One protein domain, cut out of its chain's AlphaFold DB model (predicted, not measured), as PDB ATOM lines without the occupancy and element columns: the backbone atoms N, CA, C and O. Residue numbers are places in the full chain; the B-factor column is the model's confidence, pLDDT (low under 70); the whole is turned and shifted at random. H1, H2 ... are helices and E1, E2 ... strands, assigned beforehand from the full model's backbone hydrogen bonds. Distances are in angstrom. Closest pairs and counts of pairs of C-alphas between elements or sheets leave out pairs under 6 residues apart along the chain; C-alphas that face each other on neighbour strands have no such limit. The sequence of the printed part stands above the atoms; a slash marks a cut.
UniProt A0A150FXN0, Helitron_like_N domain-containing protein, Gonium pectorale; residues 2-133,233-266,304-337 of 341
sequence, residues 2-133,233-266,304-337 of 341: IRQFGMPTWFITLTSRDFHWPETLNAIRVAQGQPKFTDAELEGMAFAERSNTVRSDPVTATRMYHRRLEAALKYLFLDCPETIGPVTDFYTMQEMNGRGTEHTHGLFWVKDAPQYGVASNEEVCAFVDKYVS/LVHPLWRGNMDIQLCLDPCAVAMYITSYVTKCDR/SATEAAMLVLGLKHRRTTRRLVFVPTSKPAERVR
ATOM      1  N   ILE A   2     -31.997 -17.321 -36.653       87.06
ATOM      2  CA  ILE A   2     -32.963 -18.407 -36.987       87.06
ATOM      3  C   ILE A   2     -34.351 -18.182 -36.355       87.06
ATOM      4  O   ILE A   2     -35.355 -18.124 -37.048       87.06
ATOM      5  N   ARG A   3     -34.415 -17.922 -35.042       86.00
ATOM      6  CA  ARG A   3     -35.685 -17.598 -34.358       86.00
ATOM      7  C   ARG A   3     -36.400 -16.343 -34.899       86.00
ATOM      8  O   ARG A   3     -37.597 -16.210 -34.710       86.00
ATOM      9  N   GLN A   4     -35.666 -15.394 -35.478       88.56
ATOM     10  CA  GLN A   4     -36.194 -14.083 -35.891       88.56
ATOM     11  C   GLN A   4     -36.591 -14.042 -37.368       88.56
ATOM     12  O   GLN A   4     -37.550 -13.366 -37.708       88.56
ATOM     13  N   PHE A   5     -35.837 -14.728 -38.226       88.81
ATOM     14  CA  PHE A   5     -35.979 -14.691 -39.685       88.81
ATOM     15  C   PHE A   5     -36.431 -16.036 -40.259       88.81
ATOM     16  O   PHE A   5     -36.561 -16.172 -41.467       88.81
ATOM     17  N   GLY A   6     -36.649 -17.036 -39.403       89.12
ATOM     18  CA  GLY A   6     -36.919 -18.402 -39.824       89.12
ATOM     19  C   GLY A   6     -35.657 -19.141 -40.265       89.12
ATOM     20  O   GLY A   6     -34.521 -18.728 -39.995       89.12
ATOM     21  N   MET A   7     -35.871 -20.273 -40.925       90.81
ATOM     22  CA  MET A   7     -34.806 -21.105 -41.474       90.81
ATOM     23  C   MET A   7     -34.010 -20.314 -42.529       90.81
ATOM     24  O   MET A   7     -34.623 -19.641 -43.355       90.81
ATOM     25  N   PRO A   8     -32.663 -20.330 -42.496       95.06
ATOM     26  CA  PRO A   8     -31.880 -19.794 -43.609       95.06
ATOM     27  C   PRO A   8     -32.207 -20.560 -44.890       95.06
ATOM     28  O   PRO A   8     -32.597 -21.716 -44.822       95.06
ATOM     29  N   THR A   9     -32.033 -19.935 -46.049       96.25
ATOM     30  CA  THR A   9     -32.229 -20.589 -47.348       96.25
ATOM     31  C   THR A   9     -31.020 -21.454 -47.681       96.25
ATOM     32  O   THR A   9     -31.141 -22.662 -47.855       96.25
ATOM     33  N   TRP A  10     -29.831 -20.847 -47.699       96.19
ATOM     34  CA  TRP A  10     -28.594 -21.523 -48.074       96.19
ATOM     35  C   TRP A  10     -27.650 -21.667 -46.893       96.19
ATOM     36  O   TRP A  10     -27.399 -20.717 -46.143       96.19
ATOM     37  N   PHE A  11     -27.065 -22.850 -46.790       94.94
ATOM     38  CA  PHE A  11     -25.840 -23.098 -46.060       94.94
ATOM     39  C   PHE A  11     -24.695 -23.193 -47.070       94.94
ATOM     40  O   PHE A  11     -24.737 -24.016 -47.982       94.94
ATOM     41  N   ILE A  12     -23.683 -22.337 -46.921       94.25
ATOM     42  CA  ILE A  12     -22.550 -22.268 -47.850       94.25
ATOM     43  C   ILE A  12     -21.247 -22.453 -47.089       94.25
ATOM     44  O   ILE A  12     -21.034 -21.818 -46.055       94.25
ATOM     45  N   THR A  13     -20.343 -23.279 -47.613       91.81
ATOM     46  CA  THR A  13     -18.961 -23.330 -47.131       91.81
ATOM     47  C   THR A  13     -17.963 -22.898 -48.187       91.81
ATOM     48  O   THR A  13     -18.143 -23.174 -49.369       91.81
ATOM     49  N   LEU A  14     -16.906 -22.213 -47.748       92.06
ATOM     50  CA  LEU A  14     -15.830 -21.705 -48.595       92.06
ATOM     51  C   LEU A  14     -14.483 -22.080 -47.977       92.06
ATOM     52  O   LEU A  14     -14.047 -21.496 -46.981       92.06
ATOM     53  N   THR A  15     -13.813 -23.066 -48.562       88.88
ATOM     54  CA  THR A  15     -12.492 -23.524 -48.113       88.88
ATOM     55  C   THR A  15     -11.390 -22.777 -48.848       88.88
ATOM     56  O   THR A  15     -11.430 -22.673 -50.076       88.88
ATOM     57  N   SER A  16     -10.387 -22.294 -48.110       86.75
ATOM     58  CA  SER A  16      -9.187 -21.711 -48.707       86.75
ATOM     59  C   SER A  16      -8.466 -22.719 -49.605       86.75
ATOM     60  O   SER A  16      -8.291 -23.890 -49.251       86.75
ATOM     61  N   ARG A  17      -8.021 -22.235 -50.767       86.62
ATOM     62  CA  ARG A  17      -7.041 -22.898 -51.636       86.62
ATOM     63  C   ARG A  17      -5.849 -21.964 -51.878       86.62
ATOM     64  O   ARG A  17      -5.276 -21.958 -52.962       86.62
ATOM     65  N   ASP A  18      -5.491 -21.179 -50.867       85.56
ATOM     66  CA  ASP A  18      -4.384 -20.209 -50.839       85.56
ATOM     67  C   ASP A  18      -3.064 -20.695 -51.453       85.56
ATOM     68  O   ASP A  18      -2.443 -19.944 -52.199       85.56
ATOM     69  N   PHE A  19      -2.670 -21.954 -51.243       87.88
ATOM     70  CA  PHE A  19      -1.478 -22.547 -51.869       87.88
ATOM     71  C   PHE A  19      -1.532 -22.561 -53.409       87.88
ATOM     72  O   PHE A  19      -0.510 -22.723 -54.074       87.88
ATOM     73  N   HIS A  20      -2.726 -22.450 -53.993       87.44
ATOM     74  CA  HIS A  20      -2.953 -22.463 -55.437       87.44
ATOM     75  C   HIS A  20      -3.343 -21.101 -56.003       87.44
ATOM     76  O   HIS A  20      -3.492 -21.001 -57.214       87.44
ATOM     77  N   TRP A  21      -3.507 -20.072 -55.171       90.38
ATOM     78  CA  TRP A  21      -3.913 -18.741 -55.612       90.38
ATOM     79  C   TRP A  21      -2.676 -17.909 -55.982       90.38
ATOM     80  O   TRP A  21      -1.921 -17.532 -55.076       90.38
ATOM     81  N   PRO A  22      -2.442 -17.617 -57.280       90.69
ATOM     82  CA  PRO A  22      -1.294 -16.828 -57.734       90.69
ATOM     83  C   PRO A  22      -1.139 -15.510 -56.983       90.69
ATOM     84  O   PRO A  22      -0.043 -15.141 -56.572       90.69
ATOM     85  N   GLU A  23      -2.249 -14.814 -56.755       89.69
ATOM     86  CA  GLU A  23      -2.302 -13.541 -56.055       89.69
ATOM     87  C   GLU A  23      -1.846 -13.649 -54.597       89.69
ATOM     88  O   GLU A  23      -1.180 -12.737 -54.111       89.69
ATOM     89  N   THR A  24      -2.137 -14.759 -53.910       93.38
ATOM     90  CA  THR A  24      -1.688 -14.982 -52.529       93.38
ATOM     91  C   THR A  24      -0.193 -15.268 -52.490       93.38
ATOM     92  O   THR A  24       0.528 -14.626 -51.728       93.38
ATOM     93  N   LEU A  25       0.293 -16.176 -53.341       95.38
ATOM     94  CA  LEU A  25       1.717 -16.516 -53.421       95.38
ATOM     95  C   LEU A  25       2.568 -15.296 -53.806       95.38
ATOM     96  O   LEU A  25       3.599 -15.027 -53.191       95.38
ATOM     97  N   ASN A  26       2.097 -14.506 -54.772       95.69
ATOM     98  CA  ASN A  26       2.763 -13.280 -55.197       95.69
ATOM     99  C   ASN A  26       2.699 -12.175 -54.139       95.69
ATOM    100  O   ASN A  26       3.679 -11.449 -53.977       95.69
ATOM    101  N   ALA A  27       1.595 -12.042 -53.398       95.31
ATOM    102  CA  ALA A  27       1.519 -11.092 -52.289       95.31
ATOM    103  C   ALA A  27       2.560 -11.407 -51.205       95.31
ATOM    104  O   ALA A  27       3.191 -10.485 -50.692       95.31
ATOM    105  N   ILE A  28       2.777 -12.692 -50.905       96.75
ATOM    106  CA  ILE A  28       3.792 -13.138 -49.944       96.75
ATOM    107  C   ILE A  28       5.203 -12.794 -50.432       96.75
ATOM    108  O   ILE A  28       5.965 -12.182 -49.688       96.75
ATOM    109  N   ARG A  29       5.548 -13.104 -51.691       95.75
ATOM    110  CA  ARG A  29       6.872 -12.746 -52.237       95.75
ATOM    111  C   ARG A  29       7.132 -11.247 -52.185       95.75
ATOM    112  O   ARG A  29       8.187 -10.826 -51.721       95.75
ATOM    113  N   VAL A  30       6.155 -10.445 -52.604       96.44
ATOM    114  CA  VAL A  30       6.269  -8.982 -52.577       96.44
ATOM    115  C   VAL A  30       6.452  -8.475 -51.143       96.44
ATOM    116  O   VAL A  30       7.295  -7.612 -50.915       96.44
ATOM    117  N   ALA A  31       5.729  -9.034 -50.165       95.50
ATOM    118  CA  ALA A  31       5.903  -8.692 -48.751       95.50
ATOM    119  C   ALA A  31       7.307  -9.043 -48.219       95.50
ATOM    120  O   ALA A  31       7.816  -8.366 -47.330       95.50
ATOM    121  N   GLN A  32       7.953 -10.054 -48.803       95.81
ATOM    122  CA  GLN A  32       9.319 -10.485 -48.493       95.81
ATOM    123  C   GLN A  32      10.398  -9.766 -49.324       95.81
ATOM    124  O   GLN A  32      11.569 -10.132 -49.249       95.81
ATOM    125  N   GLY A  33      10.031  -8.763 -50.131       96.06
ATOM    126  CA  GLY A  33      10.971  -8.037 -50.993       96.06
ATOM    127  C   GLY A  33      11.471  -8.845 -52.196       96.06
ATOM    128  O   GLY A  33      12.493  -8.504 -52.785       96.06
ATOM    129  N   GLN A  34      10.771  -9.920 -52.561       95.88
ATOM    130  CA  GLN A  34      11.099 -10.772 -53.699       95.88
ATOM    131  C   GLN A  34      10.254 -10.418 -54.936       95.88
ATOM    132  O   GLN A  34       9.116  -9.952 -54.796       95.88
ATOM    133  N   PRO A  35      10.765 -10.670 -56.158       95.62
ATOM    134  CA  PRO A  35       9.968 -10.531 -57.372       95.62
ATOM    135  C   PRO A  35       8.792 -11.512 -57.365       95.62
ATOM    136  O   PRO A  35       8.861 -12.578 -56.757       95.62
ATOM    137  N   LYS A  36       7.706 -11.155 -58.057       95.75
ATOM    138  CA  LYS A  36       6.572 -12.064 -58.276       95.75
ATOM    139  C   LYS A  36       7.024 -13.298 -59.058       95.75
ATOM    140  O   LYS A  36       7.935 -13.205 -59.875       95.75
ATOM    141  N   PHE A  37       6.353 -14.420 -58.830       93.81
ATOM    142  CA  PHE A  37       6.441 -15.563 -59.724       93.81
ATOM    143  C   PHE A  37       5.848 -15.205 -61.093       93.81
ATOM    144  O   PHE A  37       4.830 -14.511 -61.180       93.81
ATOM    145  N   THR A  38       6.480 -15.709 -62.142       94.12
ATOM    146  CA  THR A  38       5.929 -15.809 -63.493       94.12
ATOM    147  C   THR A  38       4.856 -16.898 -63.553       94.12
ATOM    148  O   THR A  38       4.804 -17.786 -62.697       94.12
ATOM    149  N   ASP A  39       4.005 -16.865 -64.580       88.00
ATOM    150  CA  ASP A  39       2.953 -17.875 -64.755       88.00
ATOM    151  C   ASP A  39       3.546 -19.286 -64.924       88.00
ATOM    152  O   ASP A  39       3.081 -20.230 -64.285       88.00
ATOM    153  N   ALA A  40       4.653 -19.410 -65.665       91.31
ATOM    154  CA  ALA A  40       5.366 -20.675 -65.847       91.31
ATOM    155  C   ALA A  40       5.938 -21.234 -64.529       91.31
ATOM    156  O   ALA A  40       5.851 -22.437 -64.272       91.31
ATOM    157  N   GLU A  41       6.490 -20.372 -63.665       92.81
ATOM    158  CA  GLU A  41       6.961 -20.787 -62.337       92.81
ATOM    159  C   GLU A  41       5.805 -21.280 -61.472       92.81
ATOM    160  O   GLU A  41       5.938 -22.298 -60.798       92.81
ATOM    161  N   LEU A  42       4.659 -20.592 -61.498       89.44
ATOM    162  CA  LEU A  42       3.482 -21.010 -60.745       89.44
ATOM    163  C   LEU A  42       2.967 -22.360 -61.243       89.44
ATOM    164  O   LEU A  42       2.758 -23.255 -60.429       89.44
ATOM    165  N   GLU A  43       2.778 -22.538 -62.546       87.06
ATOM    166  CA  GLU A  43       2.275 -23.789 -63.126       87.06
ATOM    167  C   GLU A  43       3.168 -24.992 -62.795       87.06
ATOM    168  O   GLU A  43       2.655 -26.048 -62.418       87.06
ATOM    169  N   GLY A  44       4.493 -24.814 -62.839       88.94
ATOM    170  CA  GLY A  44       5.472 -25.853 -62.502       88.94
ATOM    171  C   GLY A  44       5.725 -26.057 -61.002       88.94
ATOM    172  O   GLY A  44       6.418 -27.004 -60.625       88.94
ATOM    173  N   MET A  45       5.187 -25.196 -60.131       92.06
ATOM    174  CA  MET A  45       5.535 -25.186 -58.709       92.06
ATOM    175  C   MET A  45       5.012 -26.416 -57.965       92.06
ATOM    176  O   MET A  45       3.799 -26.650 -57.867       92.06
ATOM    177  N   ALA A  46       5.930 -27.154 -57.336       93.38
ATOM    178  CA  ALA A  46       5.593 -28.307 -56.514       93.38
ATOM    179  C   ALA A  46       4.746 -27.909 -55.290       93.38
ATOM    180  O   ALA A  46       4.917 -26.845 -54.690       93.38
ATOM    181  N   PHE A  47       3.865 -28.811 -54.843       88.94
ATOM    182  CA  PHE A  47       2.999 -28.566 -53.681       88.94
ATOM    183  C   PHE A  47       3.781 -28.188 -52.410       88.94
ATOM    184  O   PHE A  47       3.345 -27.329 -51.645       88.94
ATOM    185  N   ALA A  48       4.941 -28.814 -52.183       92.12
ATOM    186  CA  ALA A  48       5.779 -28.531 -51.020       92.12
ATOM    187  C   ALA A  48       6.283 -27.079 -51.012       92.12
ATOM    188  O   ALA A  48       6.274 -26.438 -49.962       92.12
ATOM    189  N   GLU A  49       6.661 -26.554 -52.176       93.00
ATOM    190  CA  GLU A  49       7.112 -25.175 -52.339       93.00
ATOM    191  C   GLU A  49       5.962 -24.194 -52.103       93.00
ATOM    192  O   GLU A  49       6.068 -23.349 -51.218       93.00
ATOM    193  N   ARG A  50       4.806 -24.411 -52.748       92.50
ATOM    194  CA  ARG A  50       3.571 -23.640 -52.499       92.50
ATOM    195  C   ARG A  50       3.213 -23.589 -51.012       92.50
ATOM    196  O   ARG A  50       2.898 -22.533 -50.462       92.50
ATOM    197  N   SER A  51       3.278 -24.743 -50.347       91.00
ATOM    198  CA  SER A  51       3.014 -24.874 -48.913       91.00
ATOM    199  C   SER A  51       4.030 -24.111 -48.064       91.00
ATOM    200  O   SER A  51       3.641 -23.455 -47.097       91.00
ATOM    201  N   ASN A  52       5.319 -24.184 -48.407       92.75
ATOM    202  CA  ASN A  52       6.376 -23.445 -47.719       92.75
ATOM    203  C   ASN A  52       6.199 -21.930 -47.889       92.75
ATOM    204  O   ASN A  52       6.329 -21.209 -46.904       92.75
ATOM    205  N   THR A  53       5.835 -21.451 -49.084       94.38
ATOM    206  CA  THR A  53       5.564 -20.029 -49.334       94.38
ATOM    207  C   THR A  53       4.444 -19.523 -48.431       94.38
ATOM    208  O   THR A  53       4.658 -18.577 -47.678       94.38
ATOM    209  N   VAL A  54       3.285 -20.187 -48.402       92.69
ATOM    210  CA  VAL A  54       2.171 -19.779 -47.522       92.69
ATOM    211  C   VAL A  54       2.559 -19.836 -46.041       92.69
ATOM    212  O   VAL A  54       2.260 -18.911 -45.289       92.69
ATOM    213  N   ARG A  55       3.288 -20.878 -45.615       91.38
ATOM    214  CA  ARG A  55       3.768 -21.002 -44.226       91.38
ATOM    215  C   ARG A  55       4.794 -19.942 -43.830       91.38
ATOM    216  O   ARG A  55       4.916 -19.664 -42.642       91.38
ATOM    217  N   SER A  56       5.528 -19.381 -44.789       94.69
ATOM    218  CA  SER A  56       6.562 -18.377 -44.517       94.69
ATOM    219  C   SER A  56       5.998 -17.005 -44.131       94.69
ATOM    220  O   SER A  56       6.691 -16.240 -43.466       94.69
ATOM    221  N   ASP A  57       4.749 -16.703 -44.501       94.88
ATOM    222  CA  ASP A  57       4.066 -15.460 -44.127       94.88
ATOM    223  C   ASP A  57       2.553 -15.687 -43.904       94.88
ATOM    224  O   ASP A  57       1.717 -15.363 -44.762       94.88
ATOM    225  N   PRO A  58       2.168 -16.235 -42.734       91.88
ATOM    226  CA  PRO A  58       0.765 -16.465 -42.390       91.88
ATOM    227  C   PRO A  58      -0.034 -15.160 -42.262       91.88
ATOM    228  O   PRO A  58      -1.244 -15.159 -42.474       91.88
ATOM    229  N   VAL A  59       0.621 -14.031 -41.960       93.88
ATOM    230  CA  VAL A  59      -0.037 -12.721 -41.837       93.88
ATOM    231  C   VAL A  59      -0.550 -12.266 -43.197       93.88
ATOM    232  O   VAL A  59      -1.722 -11.897 -43.332       93.88
ATOM    233  N   THR A  60       0.297 -12.317 -44.223       94.75
ATOM    234  CA  THR A  60      -0.104 -11.969 -45.588       94.75
ATOM    235  C   THR A  60      -1.102 -12.979 -46.149       94.75
ATOM    236  O   THR A  60      -2.105 -12.558 -46.731       94.75
ATOM    237  N   ALA A  61      -0.906 -14.280 -45.910       92.81
ATOM    238  CA  ALA A  61      -1.847 -15.319 -46.337       92.81
ATOM    239  C   ALA A  61      -3.269 -15.075 -45.796       92.81
ATOM    240  O   ALA A  61      -4.222 -14.971 -46.576       92.81
ATOM    241  N   THR A  62      -3.410 -14.860 -44.484       92.31
ATOM    242  CA  THR A  62      -4.708 -14.598 -43.848       92.31
ATOM    243  C   THR A  62      -5.339 -13.293 -44.346       92.31
ATOM    244  O   THR A  62      -6.545 -13.241 -44.607       92.31
ATOM    245  N   ARG A  63      -4.552 -12.228 -44.569       92.88
ATOM    246  CA  ARG A  63      -5.068 -10.980 -45.170       92.88
ATOM    247  C   ARG A  63      -5.627 -11.210 -46.572       92.88
ATOM    248  O   ARG A  63      -6.687 -10.672 -46.894       92.88
ATOM    249  N   MET A  64      -4.928 -11.991 -47.393       92.56
ATOM    250  CA  MET A  64      -5.364 -12.309 -48.753       92.56
ATOM    251  C   MET A  64      -6.637 -13.156 -48.752       92.56
ATOM    252  O   MET A  64      -7.574 -12.823 -49.479       92.56
ATOM    253  N   TYR A  65      -6.733 -14.160 -47.874       92.19
ATOM    254  CA  TYR A  65      -7.968 -14.924 -47.689       92.19
ATOM    255  C   TYR A  65      -9.145 -14.019 -47.304       92.19
ATOM    256  O   TYR A  65     -10.206 -14.087 -47.921       92.19
ATOM    257  N   HIS A  66      -8.961 -13.120 -46.332       91.94
ATOM    258  CA  HIS A  66     -10.020 -12.201 -45.905       91.94
ATOM    259  C   HIS A  66     -10.467 -11.255 -47.018       91.94
ATOM    260  O   HIS A  66     -11.668 -11.047 -47.177       91.94
ATOM    261  N   ARG A  67      -9.528 -10.716 -47.804       90.50
ATOM    262  CA  ARG A  67      -9.854  -9.882 -48.970       90.50
ATOM    263  C   ARG A  67     -10.662 -10.659 -50.001       90.50
ATOM    264  O   ARG A  67     -11.670 -10.152 -50.481       90.50
ATOM    265  N   ARG A  68     -10.257 -11.897 -50.302       90.88
ATOM    266  CA  ARG A  68     -10.995 -12.761 -51.230       90.88
ATOM    267  C   ARG A  68     -12.386 -13.088 -50.702       90.88
ATOM    268  O   ARG A  68     -13.348 -13.006 -51.454       90.88
ATOM    269  N   LEU A  69     -12.511 -13.417 -49.418       91.62
ATOM    270  CA  LEU A  69     -13.797 -13.695 -48.785       91.62
ATOM    271  C   LEU A  69     -14.721 -12.472 -48.815       91.62
ATOM    272  O   LEU A  69     -15.909 -12.613 -49.072       91.62
ATOM    273  N   GLU A  70     -14.199 -11.273 -48.561       90.31
ATOM    274  CA  GLU A  70     -14.986 -10.037 -48.635       90.31
ATOM    275  C   GLU A  70     -15.444  -9.735 -50.058       90.31
ATOM    276  O   GLU A  70     -16.605  -9.376 -50.252       90.31
ATOM    277  N   ALA A  71     -14.576  -9.947 -51.048       85.88
ATOM    278  CA  ALA A  71     -14.945  -9.846 -52.454       85.88
ATOM    279  C   ALA A  71     -16.007 -10.889 -52.835       85.88
ATOM    280  O   ALA A  71     -16.986 -10.537 -53.480       85.88
ATOM    281  N   ALA A  72     -15.862 -12.140 -52.387       87.69
ATOM    282  CA  ALA A  72     -16.834 -13.197 -52.638       87.69
ATOM    283  C   ALA A  72     -18.196 -12.873 -52.009       87.69
ATOM    284  O   ALA A  72     -19.219 -12.931 -52.680       87.69
ATOM    285  N   LEU A  73     -18.221 -12.465 -50.736       90.06
ATOM    286  CA  LEU A  73     -19.454 -12.048 -50.068       90.06
ATOM    287  C   LEU A  73     -20.122 -10.901 -50.813       90.06
ATOM    288  O   LEU A  73     -21.292 -11.010 -51.147       90.06
ATOM    289  N   LYS A  74     -19.381  -9.832 -51.106       84.44
ATOM    290  CA  LYS A  74     -19.942  -8.662 -51.771       84.44
ATOM    291  C   LYS A  74     -20.413  -8.987 -53.188       84.44
ATOM    292  O   LYS A  74     -21.593  -8.866 -53.468       84.44
ATOM    293  N   TYR A  75     -19.510  -9.423 -54.060       82.56
ATOM    294  CA  TYR A  75     -19.769  -9.481 -55.498       82.56
ATOM    295  C   TYR A  75     -20.430 -10.777 -55.970       82.56
ATOM    296  O   TYR A  75     -21.024 -10.771 -57.038       82.56
ATOM    297  N   LEU A  76     -20.329 -11.873 -55.210       83.00
ATOM    298  CA  LEU A  76     -20.980 -13.137 -55.577       83.00
ATOM    299  C   LEU A  76     -22.295 -13.311 -54.834       83.00
ATOM    300  O   LEU A  76     -23.292 -13.651 -55.440       83.00
ATOM    301  N   PHE A  77     -22.315 -13.088 -53.522       89.31
ATOM    302  CA  PHE A  77     -23.475 -13.490 -52.723       89.31
ATOM    303  C   PHE A  77     -24.446 -12.352 -52.406       89.31
ATOM    304  O   PHE A  77     -25.628 -12.619 -52.229       89.31
ATOM    305  N   LEU A  78     -23.978 -11.105 -52.290       88.06
ATOM    306  CA  LEU A  78     -24.812  -9.985 -51.833       88.06
ATOM    307  C   LEU A  78     -25.262  -9.062 -52.973       88.06
ATOM    308  O   LEU A  78     -26.435  -8.708 -53.023       88.06
ATOM    309  N   ASP A  79     -24.357  -8.708 -53.885       84.44
ATOM    310  CA  ASP A  79     -24.618  -7.764 -54.980       84.44
ATOM    311  C   ASP A  79     -25.027  -8.473 -56.291       84.44
ATOM    312  O   ASP A  79     -25.301  -7.802 -57.281       84.44
ATOM    313  N   CYS A  80     -25.073  -9.812 -56.308       83.25
ATOM    314  CA  CYS A  80     -25.389 -10.633 -57.486       83.25
ATOM    315  C   CYS A  80     -26.528 -11.627 -57.176       83.25
ATOM    316  O   CYS A  80     -26.273 -12.784 -56.817       83.25
ATOM    317  N   PRO A  81     -27.802 -11.193 -57.260       87.00
ATOM    318  CA  PRO A  81     -28.964 -12.047 -57.013       87.00
ATOM    319  C   PRO A  81     -29.028 -13.295 -57.903       87.00
ATOM    320  O   PRO A  81     -29.648 -14.282 -57.530       87.00
ATOM    321  N   GLU A  82     -28.379 -13.287 -59.060       85.44
ATOM    322  CA  GLU A  82     -28.312 -14.408 -60.001       85.44
ATOM    323  C   GLU A  82     -27.546 -15.605 -59.413       85.44
ATOM    324  O   GLU A  82     -27.752 -16.742 -59.825       85.44
ATOM    325  N   THR A  83     -26.695 -15.369 -58.409       85.31
ATOM    326  CA  THR A  83     -25.843 -16.400 -57.806       85.31
ATOM    327  C   THR A  83     -26.613 -17.328 -56.865       85.31
ATOM    328  O   THR A  83     -26.491 -18.544 -56.968       85.31
ATOM    329  N   ILE A  84     -27.377 -16.774 -55.919       92.81
ATOM    330  CA  ILE A  84     -28.120 -17.556 -54.909       92.81
ATOM    331  C   ILE A  84     -29.499 -16.965 -54.585       92.81
ATOM    332  O   ILE A  84     -30.132 -17.347 -53.600       92.81
ATOM    333  N   GLY A  85     -29.970 -16.020 -55.391       94.06
ATOM    334  CA  GLY A  85     -31.145 -15.205 -55.129       94.06
ATOM    335  C   GLY A  85     -30.825 -13.931 -54.332       94.06
ATOM    336  O   GLY A  85     -29.733 -13.773 -53.785       94.06
ATOM    337  N   PRO A  86     -31.786 -12.995 -54.246       96.12
ATOM    338  CA  PRO A  86     -31.627 -11.737 -53.516       96.12
ATOM    339  C   PRO A  86     -31.511 -11.968 -52.000       96.12
ATOM    340  O   PRO A  86     -32.499 -12.254 -51.321       96.12
ATOM    341  N   VAL A  87     -30.304 -11.823 -51.449       97.19
ATOM    342  CA  VAL A  87     -30.031 -12.041 -50.020       97.19
ATOM    343  C   VAL A  87     -30.571 -10.893 -49.159       97.19
ATOM    344  O   VAL A  87     -30.204  -9.735 -49.342       97.19
ATOM    345  N   THR A  88     -31.395 -11.215 -48.158       96.38
ATOM    346  CA  THR A  88     -31.914 -10.251 -47.169       96.38
ATOM    347  C   THR A  88     -31.091 -10.226 -45.888       96.38
ATOM    348  O   THR A  88     -30.924  -9.182 -45.257       96.38
ATOM    349  N   ASP A  89     -30.569 -11.384 -45.484       96.31
ATOM    350  CA  ASP A  89     -29.787 -11.553 -44.267       96.31
ATOM    351  C   ASP A  89     -28.685 -12.583 -44.469       96.31
ATOM    352  O   ASP A  89     -28.857 -13.571 -45.177       96.31
ATOM    353  N   PHE A  90     -27.559 -12.394 -43.782       96.12
ATOM    354  CA  PHE A  90     -26.513 -13.405 -43.751       96.12
ATOM    355  C   PHE A  90     -25.768 -13.436 -42.418       96.12
ATOM    356  O   PHE A  90     -25.726 -12.471 -41.642       96.12
ATOM    357  N   TYR A  91     -25.144 -14.576 -42.175       94.25
ATOM    358  CA  TYR A  91     -24.204 -14.807 -41.096       94.25
ATOM    359  C   TYR A  91     -23.067 -15.657 -41.640       94.25
ATOM    360  O   TYR A  91     -23.321 -16.747 -42.135       94.25
ATOM    361  N   THR A  92     -21.824 -15.207 -41.514       93.44
ATOM    362  CA  THR A  92     -20.655 -16.045 -41.766       93.44
ATOM    363  C   THR A  92     -19.743 -16.104 -40.559       93.44
ATOM    364  O   THR A  92     -19.594 -15.130 -39.818       93.44
ATOM    365  N   MET A  93     -19.126 -17.261 -40.366       89.38
ATOM    366  CA  MET A  93     -18.150 -17.532 -39.326       89.38
ATOM    367  C   MET A  93     -17.006 -18.325 -39.930       89.38
ATOM    368  O   MET A  93     -17.222 -19.284 -40.668       89.38
ATOM    369  N   GLN A  94     -15.792 -17.905 -39.621       87.12
ATOM    370  CA  GLN A  94     -14.595 -18.621 -40.016       87.12
ATOM    371  C   GLN A  94     -14.329 -19.745 -39.012       87.12
ATOM    372  O   GLN A  94     -14.600 -19.620 -37.828       87.12
ATOM    373  N   GLU A  95     -13.824 -20.864 -39.494       80.69
ATOM    374  CA  GLU A  95     -13.319 -21.980 -38.720       80.69
ATOM    375  C   GLU A  95     -11.880 -22.211 -39.174       80.69
ATOM    376  O   GLU A  95     -11.607 -22.368 -40.369       80.69
ATOM    377  N   MET A  96     -10.952 -22.260 -38.224       74.50
ATOM    378  CA  MET A  96      -9.595 -22.706 -38.497       74.50
ATOM    379  C   MET A  96      -9.615 -24.213 -38.356       74.50
ATOM    380  O   MET A  96      -9.681 -24.768 -37.259       74.50
ATOM    381  N   ASN A  97      -9.662 -24.890 -39.501       60.12
ATOM    382  CA  ASN A  97      -9.687 -26.336 -39.483       60.12
ATOM    383  C   ASN A  97      -8.372 -26.846 -38.858       60.12
ATOM    384  O   ASN A  97      -7.303 -26.255 -39.013       60.12
ATOM    385  N   GLY A  98      -8.404 -28.007 -38.199       57.66
ATOM    386  CA  GLY A  98      -7.181 -28.679 -37.726       57.66
ATOM    387  C   GLY A  98      -6.229 -29.130 -38.854       57.66
ATOM    388  O   GLY A  98      -5.364 -29.965 -38.616       57.66
ATOM    389  N   ARG A  99      -6.436 -28.652 -40.091       59.00
ATOM    390  CA  ARG A  99      -5.660 -28.931 -41.307       59.00
ATOM    391  C   ARG A  99      -4.879 -27.698 -41.790       59.00
ATOM    392  O   ARG A  99      -4.177 -27.807 -42.788       59.00
ATOM    393  N   GLY A 100      -4.970 -26.568 -41.080       62.41
ATOM    394  CA  GLY A 100      -4.155 -25.378 -41.317       62.41
ATOM    395  C   GLY A 100      -4.671 -24.408 -42.382       62.41
ATOM    396  O   GLY A 100      -3.937 -23.483 -42.705       62.41
ATOM    397  N   THR A 101      -5.891 -24.583 -42.903       72.06
ATOM    398  CA  THR A 101      -6.502 -23.647 -43.865       72.06
ATOM    399  C   THR A 101      -7.777 -23.018 -43.323       72.06
ATOM    400  O   THR A 101      -8.583 -23.664 -42.647       72.06
ATOM    401  N   GLU A 102      -7.987 -21.744 -43.637       84.88
ATOM    402  CA  GLU A 102      -9.206 -21.031 -43.289       84.88
ATOM    403  C   GLU A 102     -10.408 -21.619 -44.039       84.88
ATOM    404  O   GLU A 102     -10.380 -21.868 -45.251       84.88
ATOM    405  N   HIS A 103     -11.491 -21.843 -43.305       87.94
ATOM    406  CA  HIS A 103     -12.736 -22.370 -43.839       87.94
ATOM    407  C   HIS A 103     -13.888 -21.501 -43.349       87.94
ATOM    408  O   HIS A 103     -14.031 -21.277 -42.155       87.94
ATOM    409  N   THR A 104     -14.703 -20.965 -44.249       91.69
ATOM    410  CA  THR A 104     -15.840 -20.123 -43.866       91.69
ATOM    411  C   THR A 104     -17.124 -20.920 -43.964       91.69
ATOM    412  O   THR A 104     -17.383 -21.537 -44.989       91.69
ATOM    413  N   HIS A 105     -17.944 -20.844 -42.923       92.75
ATOM    414  CA  HIS A 105     -19.327 -21.299 -42.912       92.75
ATOM    415  C   HIS A 105     -20.256 -20.098 -43.009       92.75
ATOM    416  O   HIS A 105     -20.080 -19.124 -42.276       92.75
ATOM    417  N   GLY A 106     -21.254 -20.173 -43.877       93.94
ATOM    418  CA  GLY A 106     -22.212 -19.111 -44.126       93.94
ATOM    419  C   GLY A 106     -23.651 -19.606 -44.105       93.94
ATOM    420  O   GLY A 106     -23.945 -20.710 -44.549       93.94
ATOM    421  N   LEU A 107     -24.535 -18.766 -43.585       95.69
ATOM    422  CA  LEU A 107     -25.985 -18.890 -43.654       95.69
ATOM    423  C   LEU A 107     -26.514 -17.673 -44.393       95.69
ATOM    424  O   LEU A 107     -26.154 -16.550 -44.029       95.69
ATOM    425  N   PHE A 108     -27.381 -17.896 -45.371       96.81
ATOM    426  CA  PHE A 108     -27.961 -16.843 -46.196       96.81
ATOM    427  C   PHE A 108     -29.477 -17.010 -46.236       96.81
ATOM    428  O   PHE A 108     -29.976 -18.099 -46.511       96.81
ATOM    429  N   TRP A 109     -30.202 -15.935 -45.948       96.94
ATOM    430  CA  TRP A 109     -31.649 -15.835 -46.122       96.94
ATOM    431  C   TRP A 109     -31.913 -15.089 -47.419       96.94
ATOM    432  O   TRP A 109     -31.386 -13.993 -47.618       96.94
ATOM    433  N   VAL A 110     -32.713 -15.695 -48.285       97.12
ATOM    434  CA  VAL A 110     -33.024 -15.184 -49.617       97.12
ATOM    435  C   VAL A 110     -34.485 -14.770 -49.654       97.12
ATOM    436  O   VAL A 110     -35.356 -15.485 -49.153       97.12
ATOM    437  N   LYS A 111     -34.749 -13.598 -50.229       96.00
ATOM    438  CA  LYS A 111     -36.100 -13.064 -50.379       96.00
ATOM    439  C   LYS A 111     -36.934 -14.012 -51.244       96.00
ATOM    440  O   LYS A 111     -36.465 -14.449 -52.290       96.00
ATOM    441  N   ASP A 112     -38.158 -14.288 -50.802       93.88
ATOM    442  CA  ASP A 112     -39.161 -15.062 -51.545       93.88
ATOM    443  C   ASP A 112     -38.710 -16.491 -51.933       93.88
ATOM    444  O   ASP A 112     -39.269 -17.100 -52.840       93.88
ATOM    445  N   ALA A 113     -37.704 -17.050 -51.246       95.75
ATOM    446  CA  ALA A 113     -37.284 -18.433 -51.462       95.75
ATOM    447  C   ALA A 113     -38.346 -19.424 -50.939       95.75
ATOM    448  O   ALA A 113     -38.847 -19.231 -49.822       95.75
ATOM    449  N   PRO A 114     -38.666 -20.499 -51.688       95.25
ATOM    450  CA  PRO A 114     -39.621 -21.503 -51.244       95.25
ATOM    451  C   PRO A 114     -39.096 -22.206 -49.991       95.25
ATOM    452  O   PRO A 114     -37.917 -22.553 -49.889       95.25
ATOM    453  N   GLN A 115     -39.979 -22.402 -49.015       90.50
ATOM    454  CA  GLN A 115     -39.632 -23.057 -47.758       90.50
ATOM    455  C   GLN A 115     -40.028 -24.526 -47.811       90.50
ATOM    456  O   GLN A 115     -41.189 -24.854 -48.054       90.50
ATOM    457  N   TYR A 116     -39.068 -25.404 -47.530       90.31
ATOM    458  CA  TYR A 116     -39.336 -26.826 -47.369       90.31
ATOM    459  C   TYR A 116     -40.374 -27.076 -46.263       90.31
ATOM    460  O   TYR A 116     -40.319 -26.452 -45.200       90.31
ATOM    461  N   GLY A 117     -41.330 -27.968 -46.532       88.50
ATOM    462  CA  GLY A 117     -42.471 -28.244 -45.654       88.50
ATOM    463  C   GLY A 117     -43.615 -27.224 -45.743       88.50
ATOM    464  O   GLY A 117     -44.618 -27.391 -45.052       88.50
ATOM    465  N   VAL A 118     -43.484 -26.182 -46.574       92.00
ATOM    466  CA  VAL A 118     -44.543 -25.193 -46.852       92.00
ATOM    467  C   VAL A 118     -44.861 -25.143 -48.345       92.00
ATOM    468  O   VAL A 118     -46.018 -25.289 -48.724       92.00
ATOM    469  N   ALA A 119     -43.840 -24.925 -49.176       94.88
ATOM    470  CA  ALA A 119     -43.934 -24.986 -50.632       94.88
ATOM    471  C   ALA A 119     -43.920 -26.442 -51.118       94.88
ATOM    472  O   ALA A 119     -43.513 -27.344 -50.376       94.88
ATOM    473  N   SER A 120     -44.337 -26.671 -52.363       95.94
ATOM    474  CA  SER A 120     -44.272 -28.007 -52.954       95.94
ATOM    475  C   SER A 120     -42.816 -28.448 -53.153       95.94
ATOM    476  O   SER A 120     -41.909 -27.627 -53.326       95.94
ATOM    477  N   ASN A 121     -42.571 -29.762 -53.147       94.25
ATOM    478  CA  ASN A 121     -41.226 -30.290 -53.382       94.25
ATOM    479  C   ASN A 121     -40.717 -29.921 -54.785       94.25
ATOM    480  O   ASN A 121     -39.526 -29.677 -54.952       94.25
ATOM    481  N   GLU A 122     -41.606 -29.820 -55.772       95.38
ATOM    482  CA  GLU A 122     -41.291 -29.385 -57.133       95.38
ATOM    483  C   GLU A 122     -40.820 -27.928 -57.163       95.38
ATOM    484  O   GLU A 122     -39.809 -27.634 -57.796       95.38
ATOM    485  N   GLU A 123     -41.492 -27.027 -56.440       96.50
ATOM    486  CA  GLU A 123     -41.081 -25.620 -56.330       96.50
ATOM    487  C   GLU A 123     -39.714 -25.483 -55.650       96.50
ATOM    488  O   GLU A 123     -38.859 -24.712 -56.092       96.50
ATOM    489  N   VAL A 124     -39.482 -26.258 -54.585       95.94
ATOM    490  CA  VAL A 124     -38.197 -26.280 -53.877       95.94
ATOM    491  C   VAL A 124     -37.084 -26.830 -54.775       95.94
ATOM    492  O   VAL A 124     -36.015 -26.224 -54.853       95.94
ATOM    493  N   CYS A 125     -37.323 -27.941 -55.478       93.94
ATOM    494  CA  CYS A 125     -36.362 -28.513 -56.421       93.94
ATOM    495  C   CYS A 125     -36.059 -27.546 -57.569       93.94
ATOM    496  O   CYS A 125     -34.889 -27.297 -57.833       93.94
ATOM    497  N   ALA A 126     -37.076 -26.927 -58.178       94.56
ATOM    498  CA  ALA A 126     -36.894 -25.941 -59.244       94.56
ATOM    499  C   ALA A 126     -36.085 -24.723 -58.772       94.56
ATOM    500  O   ALA A 126     -35.243 -24.200 -59.502       94.56
ATOM    501  N   PHE A 127     -36.289 -24.283 -57.527       95.12
ATOM    502  CA  PHE A 127     -35.469 -23.231 -56.933       95.12
ATOM    503  C   PHE A 127     -34.009 -23.663 -56.759       95.12
ATOM    504  O   PHE A 127     -33.107 -22.883 -57.058       95.12
ATOM    505  N   VAL A 128     -33.747 -24.896 -56.316       93.50
ATOM    506  CA  VAL A 128     -32.375 -25.428 -56.244       93.50
ATOM    507  C   VAL A 128     -31.754 -25.512 -57.632       93.50
ATOM    508  O   VAL A 128     -30.657 -24.993 -57.840       93.50
ATOM    509  N   ASP A 129     -32.491 -26.072 -58.586       91.44
ATOM    510  CA  ASP A 129     -32.078 -26.240 -59.975       91.44
ATOM    511  C   ASP A 129     -31.881 -24.922 -60.705       91.44
ATOM    512  O   ASP A 129     -31.229 -24.940 -61.738       91.44
ATOM    513  N   LYS A 130     -32.371 -23.791 -60.177       90.94
ATOM    514  CA  LYS A 130     -32.089 -22.437 -60.674       90.94
ATOM    515  C   LYS A 130     -30.711 -21.910 -60.256       90.94
ATOM    516  O   LYS A 130     -30.093 -21.173 -61.021       90.94
ATOM    517  N   TYR A 131     -30.203 -22.277 -59.076       89.88
ATOM    518  CA  TYR A 131     -28.971 -21.689 -58.514       89.88
ATOM    519  C   TYR A 131     -27.807 -22.675 -58.337       89.88
ATOM    520  O   TYR A 131     -26.661 -22.249 -58.208       89.88
ATOM    521  N   VAL A 132     -28.052 -23.989 -58.329       88.25
ATOM    522  CA  VAL A 132     -27.032 -25.016 -58.045       88.25
ATOM    523  C   VAL A 132     -27.015 -26.055 -59.152       88.25
ATOM    524  O   VAL A 132     -28.034 -26.672 -59.427       88.25
ATOM    525  N   SER A 133     -25.889 -26.216 -59.850       80.88
ATOM    526  CA  SER A 133     -25.726 -27.222 -60.913       80.88
ATOM    527  C   SER A 133     -24.545 -28.130 -60.603       80.88
ATOM    528  O   SER A 133     -23.539 -27.688 -60.047       80.88
ATOM    529  N   LEU A 233     -21.692 -19.049 -62.394       50.75
ATOM    530  CA  LEU A 233     -20.419 -18.321 -62.227       50.75
ATOM    531  C   LEU A 233     -19.739 -18.419 -60.842       50.75
ATOM    532  O   LEU A 233     -18.663 -17.849 -60.635       50.75
ATOM    533  N   VAL A 234     -20.307 -19.141 -59.871       54.50
ATOM    534  CA  VAL A 234     -19.776 -19.158 -58.489       54.50
ATOM    535  C   VAL A 234     -18.446 -19.914 -58.391       54.50
ATOM    536  O   VAL A 234     -17.520 -19.486 -57.695       54.50
ATOM    537  N   HIS A 235     -18.325 -21.030 -59.116       55.56
ATOM    538  CA  HIS A 235     -17.152 -21.903 -59.049       55.56
ATOM    539  C   HIS A 235     -15.884 -21.270 -59.661       55.56
ATOM    540  O   HIS A 235     -14.840 -21.290 -58.992       55.56
ATOM    541  N   PRO A 236     -15.947 -20.637 -60.855       56.53
ATOM    542  CA  PRO A 236     -14.802 -19.939 -61.443       56.53
ATOM    543  C   PRO A 236     -14.240 -18.797 -60.586       56.53
ATOM    544  O   PRO A 236     -13.040 -18.536 -60.636       56.53
ATOM    545  N   LEU A 237     -15.067 -18.121 -59.781       70.06
ATOM    546  CA  LEU A 237     -14.652 -16.914 -59.053       70.06
ATOM    547  C   LEU A 237     -14.023 -17.234 -57.683       70.06
ATOM    548  O   LEU A 237     -13.000 -16.643 -57.306       70.06
ATOM    549  N   TRP A 238     -14.547 -18.227 -56.949       82.81
ATOM    550  CA  TRP A 238     -13.940 -18.657 -55.679       82.81
ATOM    551  C   TRP A 238     -12.634 -19.448 -55.873       82.81
ATOM    552  O   TRP A 238     -11.705 -19.276 -55.083       82.81
ATOM    553  N   ARG A 239     -12.524 -20.277 -56.928       80.06
ATOM    554  CA  ARG A 239     -11.346 -21.132 -57.232       80.06
ATOM    555  C   ARG A 239     -10.842 -21.939 -56.024       80.06
ATOM    556  O   ARG A 239      -9.637 -22.096 -55.803       80.06
ATOM    557  N   GLY A 240     -11.771 -22.439 -55.220       83.62
ATOM    558  CA  GLY A 240     -11.523 -23.251 -54.034       83.62
ATOM    559  C   GLY A 240     -12.660 -24.243 -53.809       83.62
ATOM    560  O   GLY A 240     -13.691 -24.181 -54.479       83.62
ATOM    561  N   ASN A 241     -12.480 -25.170 -52.869       86.44
ATOM    562  CA  ASN A 241     -13.566 -26.078 -52.504       86.44
ATOM    563  C   ASN A 241     -14.718 -25.278 -51.876       86.44
ATOM    564  O   ASN A 241     -14.480 -24.402 -51.035       86.44
ATOM    565  N   MET A 242     -15.943 -25.578 -52.301       87.38
ATOM    566  CA  MET A 242     -17.150 -24.945 -51.791       87.38
ATOM    567  C   MET A 242     -18.288 -25.955 -51.734       87.38
ATOM    568  O   MET A 242     -18.273 -26.960 -52.434       87.38
ATOM    569  N   ASP A 243     -19.262 -25.681 -50.884       88.38
ATOM    570  CA  ASP A 243     -20.448 -26.516 -50.715       88.38
ATOM    571  C   ASP A 243     -21.637 -25.574 -50.578       88.38
ATOM    572  O   ASP A 243     -21.581 -24.686 -49.729       88.38
ATOM    573  N   ILE A 244     -22.653 -25.713 -51.428       90.75
ATOM    574  CA  ILE A 244     -23.870 -24.892 -51.411       90.75
ATOM    575  C   ILE A 244     -25.035 -25.847 -51.205       90.75
ATOM    576  O   ILE A 244     -25.289 -26.715 -52.036       90.75
ATOM    577  N   GLN A 245     -25.718 -25.708 -50.075       91.44
ATOM    578  CA  GLN A 245     -26.775 -26.621 -49.661       91.44
ATOM    579  C   GLN A 245     -28.019 -25.842 -49.278       91.44
ATOM    580  O   GLN A 245     -27.948 -24.884 -48.504       91.44
ATOM    581  N   LEU A 246     -29.168 -26.277 -49.789       94.12
ATOM    582  CA  LEU A 246     -30.446 -25.800 -49.290       94.12
ATOM    583  C   LEU A 246     -30.633 -26.302 -47.853       94.12
ATOM    584  O   LEU A 246     -30.405 -27.475 -47.548       94.12
ATOM    585  N   CYS A 247     -31.032 -25.410 -46.955       93.69
ATOM    586  CA  CYS A 247     -31.362 -25.781 -45.586       93.69
ATOM    587  C   CYS A 247     -32.787 -26.337 -45.537       93.69
ATOM    588  O   CYS A 247     -33.731 -25.657 -45.924       93.69
ATOM    589  N   LEU A 248     -32.931 -27.558 -45.021       91.19
ATOM    590  CA  LEU A 248     -34.224 -28.244 -44.907       91.19
ATOM    591  C   LEU A 248     -34.718 -28.358 -43.457       91.19
ATOM    592  O   LEU A 248     -35.891 -28.621 -43.228       91.19
ATOM    593  N   ASP A 249     -33.835 -28.165 -42.472       88.88
ATOM    594  CA  ASP A 249     -34.178 -28.310 -41.057       88.88
ATOM    595  C   ASP A 249     -33.455 -27.252 -40.187       88.88
ATOM    596  O   ASP A 249     -32.216 -27.197 -40.158       88.88
ATOM    597  N   PRO A 250     -34.191 -26.410 -39.433       86.75
ATOM    598  CA  PRO A 250     -33.598 -25.354 -38.612       86.75
ATOM    599  C   PRO A 250     -32.837 -25.887 -37.386       86.75
ATOM    600  O   PRO A 250     -31.874 -25.254 -36.938       86.75
ATOM    601  N   CYS A 251     -33.235 -27.036 -36.838       86.38
ATOM    602  CA  CYS A 251     -32.553 -27.710 -35.736       86.38
ATOM    603  C   CYS A 251     -31.232 -28.319 -36.209       86.38
ATOM    604  O   CYS A 251     -30.220 -28.156 -35.531       86.38
ATOM    605  N   ALA A 252     -31.208 -28.950 -37.385       86.50
ATOM    606  CA  ALA A 252     -29.996 -29.465 -38.010       86.50
ATOM    607  C   ALA A 252     -29.000 -28.332 -38.262       86.50
ATOM    608  O   ALA A 252     -27.832 -28.455 -37.898       86.50
ATOM    609  N   VAL A 253     -29.467 -27.191 -38.780       87.44
ATOM    610  CA  VAL A 253     -28.641 -25.990 -38.959       87.44
ATOM    611  C   VAL A 253     -28.095 -25.484 -37.619       87.44
ATOM    612  O   VAL A 253     -26.895 -25.231 -37.497       87.44
ATOM    613  N   ALA A 254     -28.931 -25.367 -36.583       86.25
ATOM    614  CA  ALA A 254     -28.490 -24.923 -35.259       86.25
ATOM    615  C   ALA A 254     -27.463 -25.884 -34.626       86.25
ATOM    616  O   ALA A 254     -26.422 -25.447 -34.126       86.25
ATOM    617  N   MET A 255     -27.722 -27.192 -34.680       85.88
ATOM    618  CA  MET A 255     -26.812 -28.249 -34.225       85.88
ATOM    619  C   MET A 255     -25.495 -28.237 -35.000       85.88
ATOM    620  O   MET A 255     -24.420 -28.389 -34.419       85.88
ATOM    621  N   TYR A 256     -25.566 -28.007 -36.308       84.00
ATOM    622  CA  TYR A 256     -24.397 -27.879 -37.156       84.00
ATOM    623  C   TYR A 256     -23.557 -26.684 -36.699       84.00
ATOM    624  O   TYR A 256     -22.442 -26.894 -36.228       84.00
ATOM    625  N   ILE A 257     -24.095 -25.459 -36.700       81.62
ATOM    626  CA  ILE A 257     -23.370 -24.233 -36.306       81.62
ATOM    627  C   ILE A 257     -22.770 -24.352 -34.903       81.62
ATOM    628  O   ILE A 257     -21.601 -24.026 -34.702       81.62
ATOM    629  N   THR A 258     -23.542 -24.835 -33.928       80.56
ATOM    630  CA  THR A 258     -23.045 -25.026 -32.556       80.56
ATOM    631  C   THR A 258     -21.865 -25.992 -32.504       80.56
ATOM    632  O   THR A 258     -20.917 -25.756 -31.753       80.56
ATOM    633  N   SER A 259     -21.857 -27.032 -33.340       78.44
ATOM    634  CA  SER A 259     -20.722 -27.949 -33.439       78.44
ATOM    635  C   SER A 259     -19.443 -27.284 -33.970       78.44
ATOM    636  O   SER A 259     -18.360 -27.704 -33.564       78.44
ATOM    637  N   TYR A 260     -19.553 -26.242 -34.808       73.00
ATOM    638  CA  TYR A 260     -18.412 -25.455 -35.309       73.00
ATOM    639  C   TYR A 260     -17.878 -24.499 -34.260       73.00
ATOM    640  O   TYR A 260     -16.685 -24.516 -33.974       73.00
ATOM    641  N   VAL A 261     -18.772 -23.736 -33.626       70.75
ATOM    642  CA  VAL A 261     -18.416 -22.810 -32.540       70.75
ATOM    643  C   VAL A 261     -17.676 -23.541 -31.415       70.75
ATOM    644  O   VAL A 261     -16.750 -22.997 -30.831       70.75
ATOM    645  N   THR A 262     -18.055 -24.792 -31.141       70.44
ATOM    646  CA  THR A 262     -17.472 -25.617 -30.069       70.44
ATOM    647  C   THR A 262     -16.380 -26.579 -30.550       70.44
ATOM    648  O   THR A 262     -15.906 -27.430 -29.790       70.44
ATOM    649  N   LYS A 263     -15.968 -26.507 -31.823       68.81
ATOM    650  CA  LYS A 263     -15.023 -27.470 -32.406       68.81
ATOM    651  C   LYS A 263     -13.621 -27.335 -31.815       68.81
ATOM    652  O   LYS A 263     -12.986 -28.360 -31.555       68.81
ATOM    653  N   CYS A 264     -13.196 -26.103 -31.533       58.97
ATOM    654  CA  CYS A 264     -11.927 -25.787 -30.872       58.97
ATOM    655  C   CYS A 264     -11.859 -26.339 -29.433       58.97
ATOM    656  O   CYS A 264     -10.775 -26.598 -28.915       58.97
ATOM    657  N   ASP A 265     -13.006 -26.646 -28.815       61.44
ATOM    658  CA  ASP A 265     -13.092 -27.105 -27.422       61.44
ATOM    659  C   ASP A 265     -12.957 -28.629 -27.260       61.44
ATOM    660  O   ASP A 265     -13.049 -29.165 -26.150       61.44
ATOM    661  N   ARG A 266     -12.745 -29.391 -28.345       58.31
ATOM    662  CA  ARG A 266     -12.681 -30.865 -28.255       58.31
ATOM    663  C   ARG A 266     -11.482 -31.374 -27.454       58.31
ATOM    664  O   ARG A 266     -11.642 -32.352 -26.728       58.31
ATOM    665  N   SER A 304      -3.742 -21.972 -34.611       81.75
ATOM    666  CA  SER A 304      -2.972 -21.969 -35.864       81.75
ATOM    667  C   SER A 304      -2.257 -20.626 -36.073       81.75
ATOM    668  O   SER A 304      -2.669 -19.592 -35.552       81.75
ATOM    669  N   ALA A 305      -1.199 -20.605 -36.889       87.25
ATOM    670  CA  ALA A 305      -0.527 -19.349 -37.236       87.25
ATOM    671  C   ALA A 305      -1.477 -18.349 -37.930       87.25
ATOM    672  O   ALA A 305      -1.387 -17.147 -37.700       87.25
ATOM    673  N   THR A 306      -2.420 -18.855 -38.729       84.94
ATOM    674  CA  THR A 306      -3.467 -18.065 -39.389       84.94
ATOM    675  C   THR A 306      -4.508 -17.525 -38.405       84.94
ATOM    676  O   THR A 306      -4.898 -16.364 -38.492       84.94
ATOM    677  N   GLU A 307      -4.904 -18.313 -37.399       84.50
ATOM    678  CA  GLU A 307      -5.752 -17.858 -36.290       84.50
ATOM    679  C   GLU A 307      -5.077 -16.748 -35.490       84.50
ATOM    680  O   GLU A 307      -5.679 -15.700 -35.253       84.50
ATOM    681  N   ALA A 308      -3.809 -16.943 -35.123       87.44
ATOM    682  CA  ALA A 308      -3.025 -15.931 -34.427       87.44
ATOM    683  C   ALA A 308      -2.914 -14.644 -35.260       87.44
ATOM    684  O   ALA A 308      -3.156 -13.556 -34.739       87.44
ATOM    685  N   ALA A 309      -2.616 -14.761 -36.558       90.38
ATOM    686  CA  ALA A 309      -2.566 -13.623 -37.469       90.38
ATOM    687  C   ALA A 309      -3.912 -12.890 -37.536       90.38
ATOM    688  O   ALA A 309      -3.953 -11.670 -37.402       90.38
ATOM    689  N   MET A 310      -5.023 -13.616 -37.680       88.44
ATOM    690  CA  MET A 310      -6.369 -13.041 -37.696       88.44
ATOM    691  C   MET A 310      -6.664 -12.251 -36.411       88.44
ATOM    692  O   MET A 310      -7.162 -11.125 -36.493       88.44
ATOM    693  N   LEU A 311      -6.330 -12.812 -35.243       86.94
ATOM    694  CA  LEU A 311      -6.524 -12.170 -33.939       86.94
ATOM    695  C   LEU A 311      -5.671 -10.903 -33.792       86.94
ATOM    696  O   LEU A 311      -6.198  -9.856 -33.420       86.94
ATOM    697  N   VAL A 312      -4.378 -10.976 -34.125       90.50
ATOM    698  CA  VAL A 312      -3.442  -9.840 -34.037       90.50
ATOM    699  C   VAL A 312      -3.837  -8.715 -34.992       90.50
ATOM    700  O   VAL A 312      -3.768  -7.542 -34.633       90.50
ATOM    701  N   LEU A 313      -4.296  -9.059 -36.195       90.50
ATOM    702  CA  LEU A 313      -4.749  -8.093 -37.194       90.50
ATOM    703  C   LEU A 313      -6.141  -7.509 -36.895       90.50
ATOM    704  O   LEU A 313      -6.601  -6.638 -37.633       90.50
ATOM    705  N   GLY A 314      -6.841  -7.999 -35.865       89.75
ATOM    706  CA  GLY A 314      -8.213  -7.584 -35.560       89.75
ATOM    707  C   GLY A 314      -9.204  -7.920 -36.679       89.75
ATOM    708  O   GLY A 314     -10.218  -7.235 -36.851       89.75
ATOM    709  N   LEU A 315      -8.911  -8.949 -37.476       90.25
ATOM    710  CA  LEU A 315      -9.758  -9.350 -38.587       90.25
ATOM    711  C   LEU A 315     -11.050  -9.996 -38.075       90.25
ATOM    712  O   LEU A 315     -11.084 -10.726 -37.085       90.25
ATOM    713  N   LYS A 316     -12.155  -9.721 -38.772       86.62
ATOM    714  CA  LYS A 316     -13.475 -10.213 -38.370       86.62
ATOM    715  C   LYS A 316     -13.580 -11.722 -38.588       86.62
ATOM    716  O   LYS A 316     -13.737 -12.164 -39.723       86.62
ATOM    717  N   HIS A 317     -13.624 -12.468 -37.490       83.81
ATOM    718  CA  HIS A 317     -13.931 -13.901 -37.482       83.81
ATOM    719  C   HIS A 317     -15.390 -14.207 -37.866       83.81
ATOM    720  O   HIS A 317     -15.719 -15.274 -38.380       83.81
ATOM    721  N   ARG A 318     -16.285 -13.242 -37.625       88.69
ATOM    722  CA  ARG A 318     -17.709 -13.317 -37.950       88.69
ATOM    723  C   ARG A 318     -18.152 -12.084 -38.722       88.69
ATOM    724  O   ARG A 318     -17.836 -10.959 -38.325       88.69
ATOM    725  N   ARG A 319     -18.972 -12.281 -39.752       91.69
ATOM    726  CA  ARG A 319     -19.688 -11.208 -40.461       91.69
ATOM    727  C   ARG A 319     -21.183 -11.500 -40.440       91.69
ATOM    728  O   ARG A 319     -21.596 -12.650 -40.441       91.69
ATOM    729  N   THR A 320     -22.001 -10.463 -40.343       92.81
ATOM    730  CA  THR A 320     -23.459 -10.604 -40.334       92.81
ATOM    731  C   THR A 320     -24.111  -9.269 -40.667       92.81
ATOM    732  O   THR A 320     -23.528  -8.217 -40.397       92.81
ATOM    733  N   THR A 321     -25.330  -9.311 -41.201       92.25
ATOM    734  CA  THR A 321     -26.202  -8.138 -41.372       92.25
ATOM    735  C   THR A 321     -26.622  -7.504 -40.046       92.25
ATOM    736  O   THR A 321     -27.046  -6.349 -40.016       92.25
ATOM    737  N   ARG A 322     -26.519  -8.229 -38.922       86.31
ATOM    738  CA  ARG A 322     -27.040  -7.774 -37.628       86.31
ATOM    739  C   ARG A 322     -25.949  -7.222 -36.722       86.31
ATOM    740  O   ARG A 322     -24.965  -7.880 -36.394       86.31
ATOM    741  N   ARG A 323     -26.163  -5.994 -36.247       82.69
ATOM    742  CA  ARG A 323     -25.289  -5.370 -35.255       82.69
ATOM    743  C   ARG A 323     -25.479  -6.052 -33.903       82.69
ATOM    744  O   ARG A 323     -26.585  -6.091 -33.372       82.69
ATOM    745  N   LEU A 324     -24.382  -6.520 -33.313       75.81
ATOM    746  CA  LEU A 324     -24.375  -6.908 -31.908       75.81
ATOM    747  C   LEU A 324     -24.337  -5.641 -31.049       75.81
ATOM    748  O   LEU A 324     -23.408  -4.839 -31.160       75.81
ATOM    749  N   VAL A 325     -25.346  -5.466 -30.201       78.81
ATOM    750  CA  VAL A 325     -25.408  -4.372 -29.230       78.81
ATOM    751  C   VAL A 325     -25.367  -4.982 -27.840       78.81
ATOM    752  O   VAL A 325     -26.195  -5.823 -27.500       78.81
ATOM    753  N   PHE A 326     -24.387  -4.567 -27.042       79.31
ATOM    754  CA  PHE A 326     -24.373  -4.895 -25.627       79.31
ATOM    755  C   PHE A 326     -25.430  -4.048 -24.918       79.31
ATOM    756  O   PHE A 326     -25.367  -2.818 -24.956       79.31
ATOM    757  N   VAL A 327     -26.397  -4.709 -24.286       79.88
ATOM    758  CA  VAL A 327     -27.412  -4.049 -23.465       79.88
ATOM    759  C   VAL A 327     -27.029  -4.267 -21.999       79.88
ATOM    760  O   VAL A 327     -27.107  -5.403 -21.532       79.88
ATOM    761  N   PRO A 328     -26.588  -3.227 -21.263       79.62
ATOM    762  CA  PRO A 328     -26.250  -3.369 -19.854       79.62
ATOM    763  C   PRO A 328     -27.524  -3.635 -19.045       79.62
ATOM    764  O   PRO A 328     -28.357  -2.745 -18.864       79.62
ATOM    765  N   THR A 329     -27.672  -4.865 -18.557       84.62
ATOM    766  CA  THR A 329     -28.824  -5.292 -17.747       84.62
ATOM    767  C   THR A 329     -28.682  -4.948 -16.263       84.62
ATOM    768  O   THR A 329     -29.643  -5.102 -15.515       84.62
ATOM    769  N   SER A 330     -27.524  -4.431 -15.830       86.81
ATOM    770  CA  SER A 330     -27.313  -3.949 -14.460       86.81
ATOM    771  C   SER A 330     -28.266  -2.804 -14.099       86.81
ATOM    772  O   SER A 330     -28.753  -2.061 -14.970       86.81
ATOM    773  N   LYS A 331     -28.496  -2.620 -12.792       86.94
ATOM    774  CA  LYS A 331     -29.248  -1.475 -12.257       86.94
ATOM    775  C   LYS A 331     -28.641  -0.163 -12.769       86.94
ATOM    776  O   LYS A 331     -27.423  -0.111 -12.920       86.94
ATOM    777  N   PRO A 332     -29.428   0.905 -12.996       85.00
ATOM    778  CA  PRO A 332     -28.926   2.159 -13.567       85.00
ATOM    779  C   PRO A 332     -27.644   2.704 -12.915       85.00
ATOM    780  O   PRO A 332     -26.767   3.176 -13.633       85.00
ATOM    781  N   ALA A 333     -27.512   2.574 -11.590       87.94
ATOM    782  CA  ALA A 333     -26.341   3.007 -10.821       87.94
ATOM    783  C   ALA A 333     -25.074   2.151 -11.041       87.94
ATOM    784  O   ALA A 333     -23.968   2.620 -10.806       87.94
ATOM    785  N   GLU A 334     -25.225   0.914 -11.515       83.50
ATOM    786  CA  GLU A 334     -24.157  -0.083 -11.688       83.50
ATOM    787  C   GLU A 334     -23.816  -0.322 -13.170       83.50
ATOM    788  O   GLU A 334     -22.991  -1.174 -13.507       83.50
ATOM    789  N   ARG A 335     -24.477   0.387 -14.096       84.38
ATOM    790  CA  ARG A 335     -24.225   0.221 -15.531       84.38
ATOM    791  C   ARG A 335     -22.846   0.765 -15.876       84.38
ATOM    792  O   ARG A 335     -22.621   1.973 -15.872       84.38
ATOM    793  N   VAL A 336     -21.947  -0.141 -16.250       74.69
ATOM    794  CA  VAL A 336     -20.625   0.202 -16.771       74.69
ATOM    795  C   VAL A 336     -20.796   1.001 -18.065       74.69
ATOM    796  O   VAL A 336     -21.323   0.501 -19.061       74.69
ATOM    797  N   ARG A 337     -20.362   2.263 -18.051       66.56
ATOM    798  CA  ARG A 337     -20.299   3.108 -19.247       66.56
ATOM    799  C   ARG A 337     -18.969   2.836 -19.941       66.56
ATOM    800  O   ARG A 337     -17.931   3.316 -19.497       66.56
TER     801      ARG A 337
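This is residues 2 to 133, 233 to 266 and 304 to 337 of the 341 residues of the protein "Helitron_like_N domain-containing protein" of Gonium pectorale (UniProt A0A150FXN0). A twisted, five-stranded sheet has the long helix H5 running along one side of it and on past its end, where H2, H3 and H4 make a small helical head; H9 lies on the other side of the sheet from H5, and a tail leads away after E5, its residues 329 to 334 sticking out. The printed part has 200 residues with eleven named helices and five named strands, in the order H1 E1 H2 H3 H4 H5 H6 E2 E3 H7 H8 E4 H9 H10 H11 E5. The sheet runs E4 E1 E3 E2 E5, all antiparallel, and the class is mixed, helices and strands. The whole is only just compact, close to loose, with a radius of gyration of the C-alphas of 19.8 A and spans of 58 by 55 by 33 A.

Start at C-alpha 2, at (-32.963, -18.407, -36.987), where H1, residues 2 to 5, begins. Next come E1, residues 10 to 15, 16.2 A long, then H2, residues 22 to 31, H3, residues 39 to 44, and H4, residues 47 to 56. Find C-alpha 58 at (0.765, -16.465, -42.390); from there H5 runs 28.0 A to residue 78. After H6, residues 81 to 84, read E2, residues 87 to 96, 25.8 A, and E3, residues 102 to 110, 25.3 A. H7 holds residues 121 to 131 and is 15.8 A long. Past the first cut stand H8, residues 234 to 238, E4, residues 242 to 246, H9, residues 250 to 261, 16.5 A, and H10, residues 263 to 266. Past the second are H11, residues 305 to 312, and E5, residues 318 to 320, ending at C-alpha 320, (-23.459, -10.604, -40.334).

Begin with the sheet, whose edge strands are E4 and E5. Between E4 and E1 look at N 11 and O 245, 2.8 A apart; between E1 and E3 at N 12 and O 106, 2.9 A. E2 and E3 form a hairpin, with N 93 and O 105 at 2.8 A, and E2 and E5 have N 92 and O 319 at 2.8 A. H5 is on the sheet at a height of 9.7 A and runs along the strands, at 15 degrees to E3 on the local plane. H5 and H7 on one face make two layers, helices on one face of a sheet. H1, H6, H8, H9 and H11 only graze the sheet. H5 is the hub, touching four helices. Its residues 60 to 65 touch H2, with the C-alphas of Thr 24 and Met 64 closest at 5.9 A, a steep tilt of 40 degrees, opposite ways. Its residues 58 to 63 touch H11, about perpendicular at 76 degrees, with the C-alphas of Val 59 and Ala 309 closest at 5.1 A. Its residues 68 to 76 touch H8, with the C-alphas of Leu 76 and Val 234 closest at 6.8 A. H5 and H6 touch only at the corner, and only just, with 3 pairs of C-alphas within 8 A; Leu 76 and Thr 83 have the closest, 6.3 A apart. H6 and H7 only just touch, with 3 such pairs; the C-alphas of Ile 84 and Tyr 131 are closest at 5.5 A. H2 touches H4 at a steep tilt of 42 degrees, the same way, with the C-alphas of Leu 25 and Thr 53 closest at 6.6 A. H3 is close to H2 but not clearly touching, with the C-alphas of Pro 22 and Leu 42 closest at 7.0 A. H9 and H10 meet only through their link. Every O i to N i+4 pair is within hydrogen-bond range in H2, H3, H4, H5, H8, H9 and H11, and 6 of 7 in H7; H1, H6 and H10 are too short for such a pair.

The C-alphas farthest apart are those of Ala 40 and Ala 333, at 67.8 A. Residues 134 to 232 are not printed, a gap of 10.4 A between C-alphas 133 and 233; nor are 267 to 303, a gap of 15.2 A between C-alphas 266 and 304. Of the links that are printed whole, none is long. Look to residues 321 to 337 for a stretch with no named element. The mean pLDDT of the printed part is 87.4, and it is under 70 at residues 97 to 100, 233 to 236, 263 to 266 and 337.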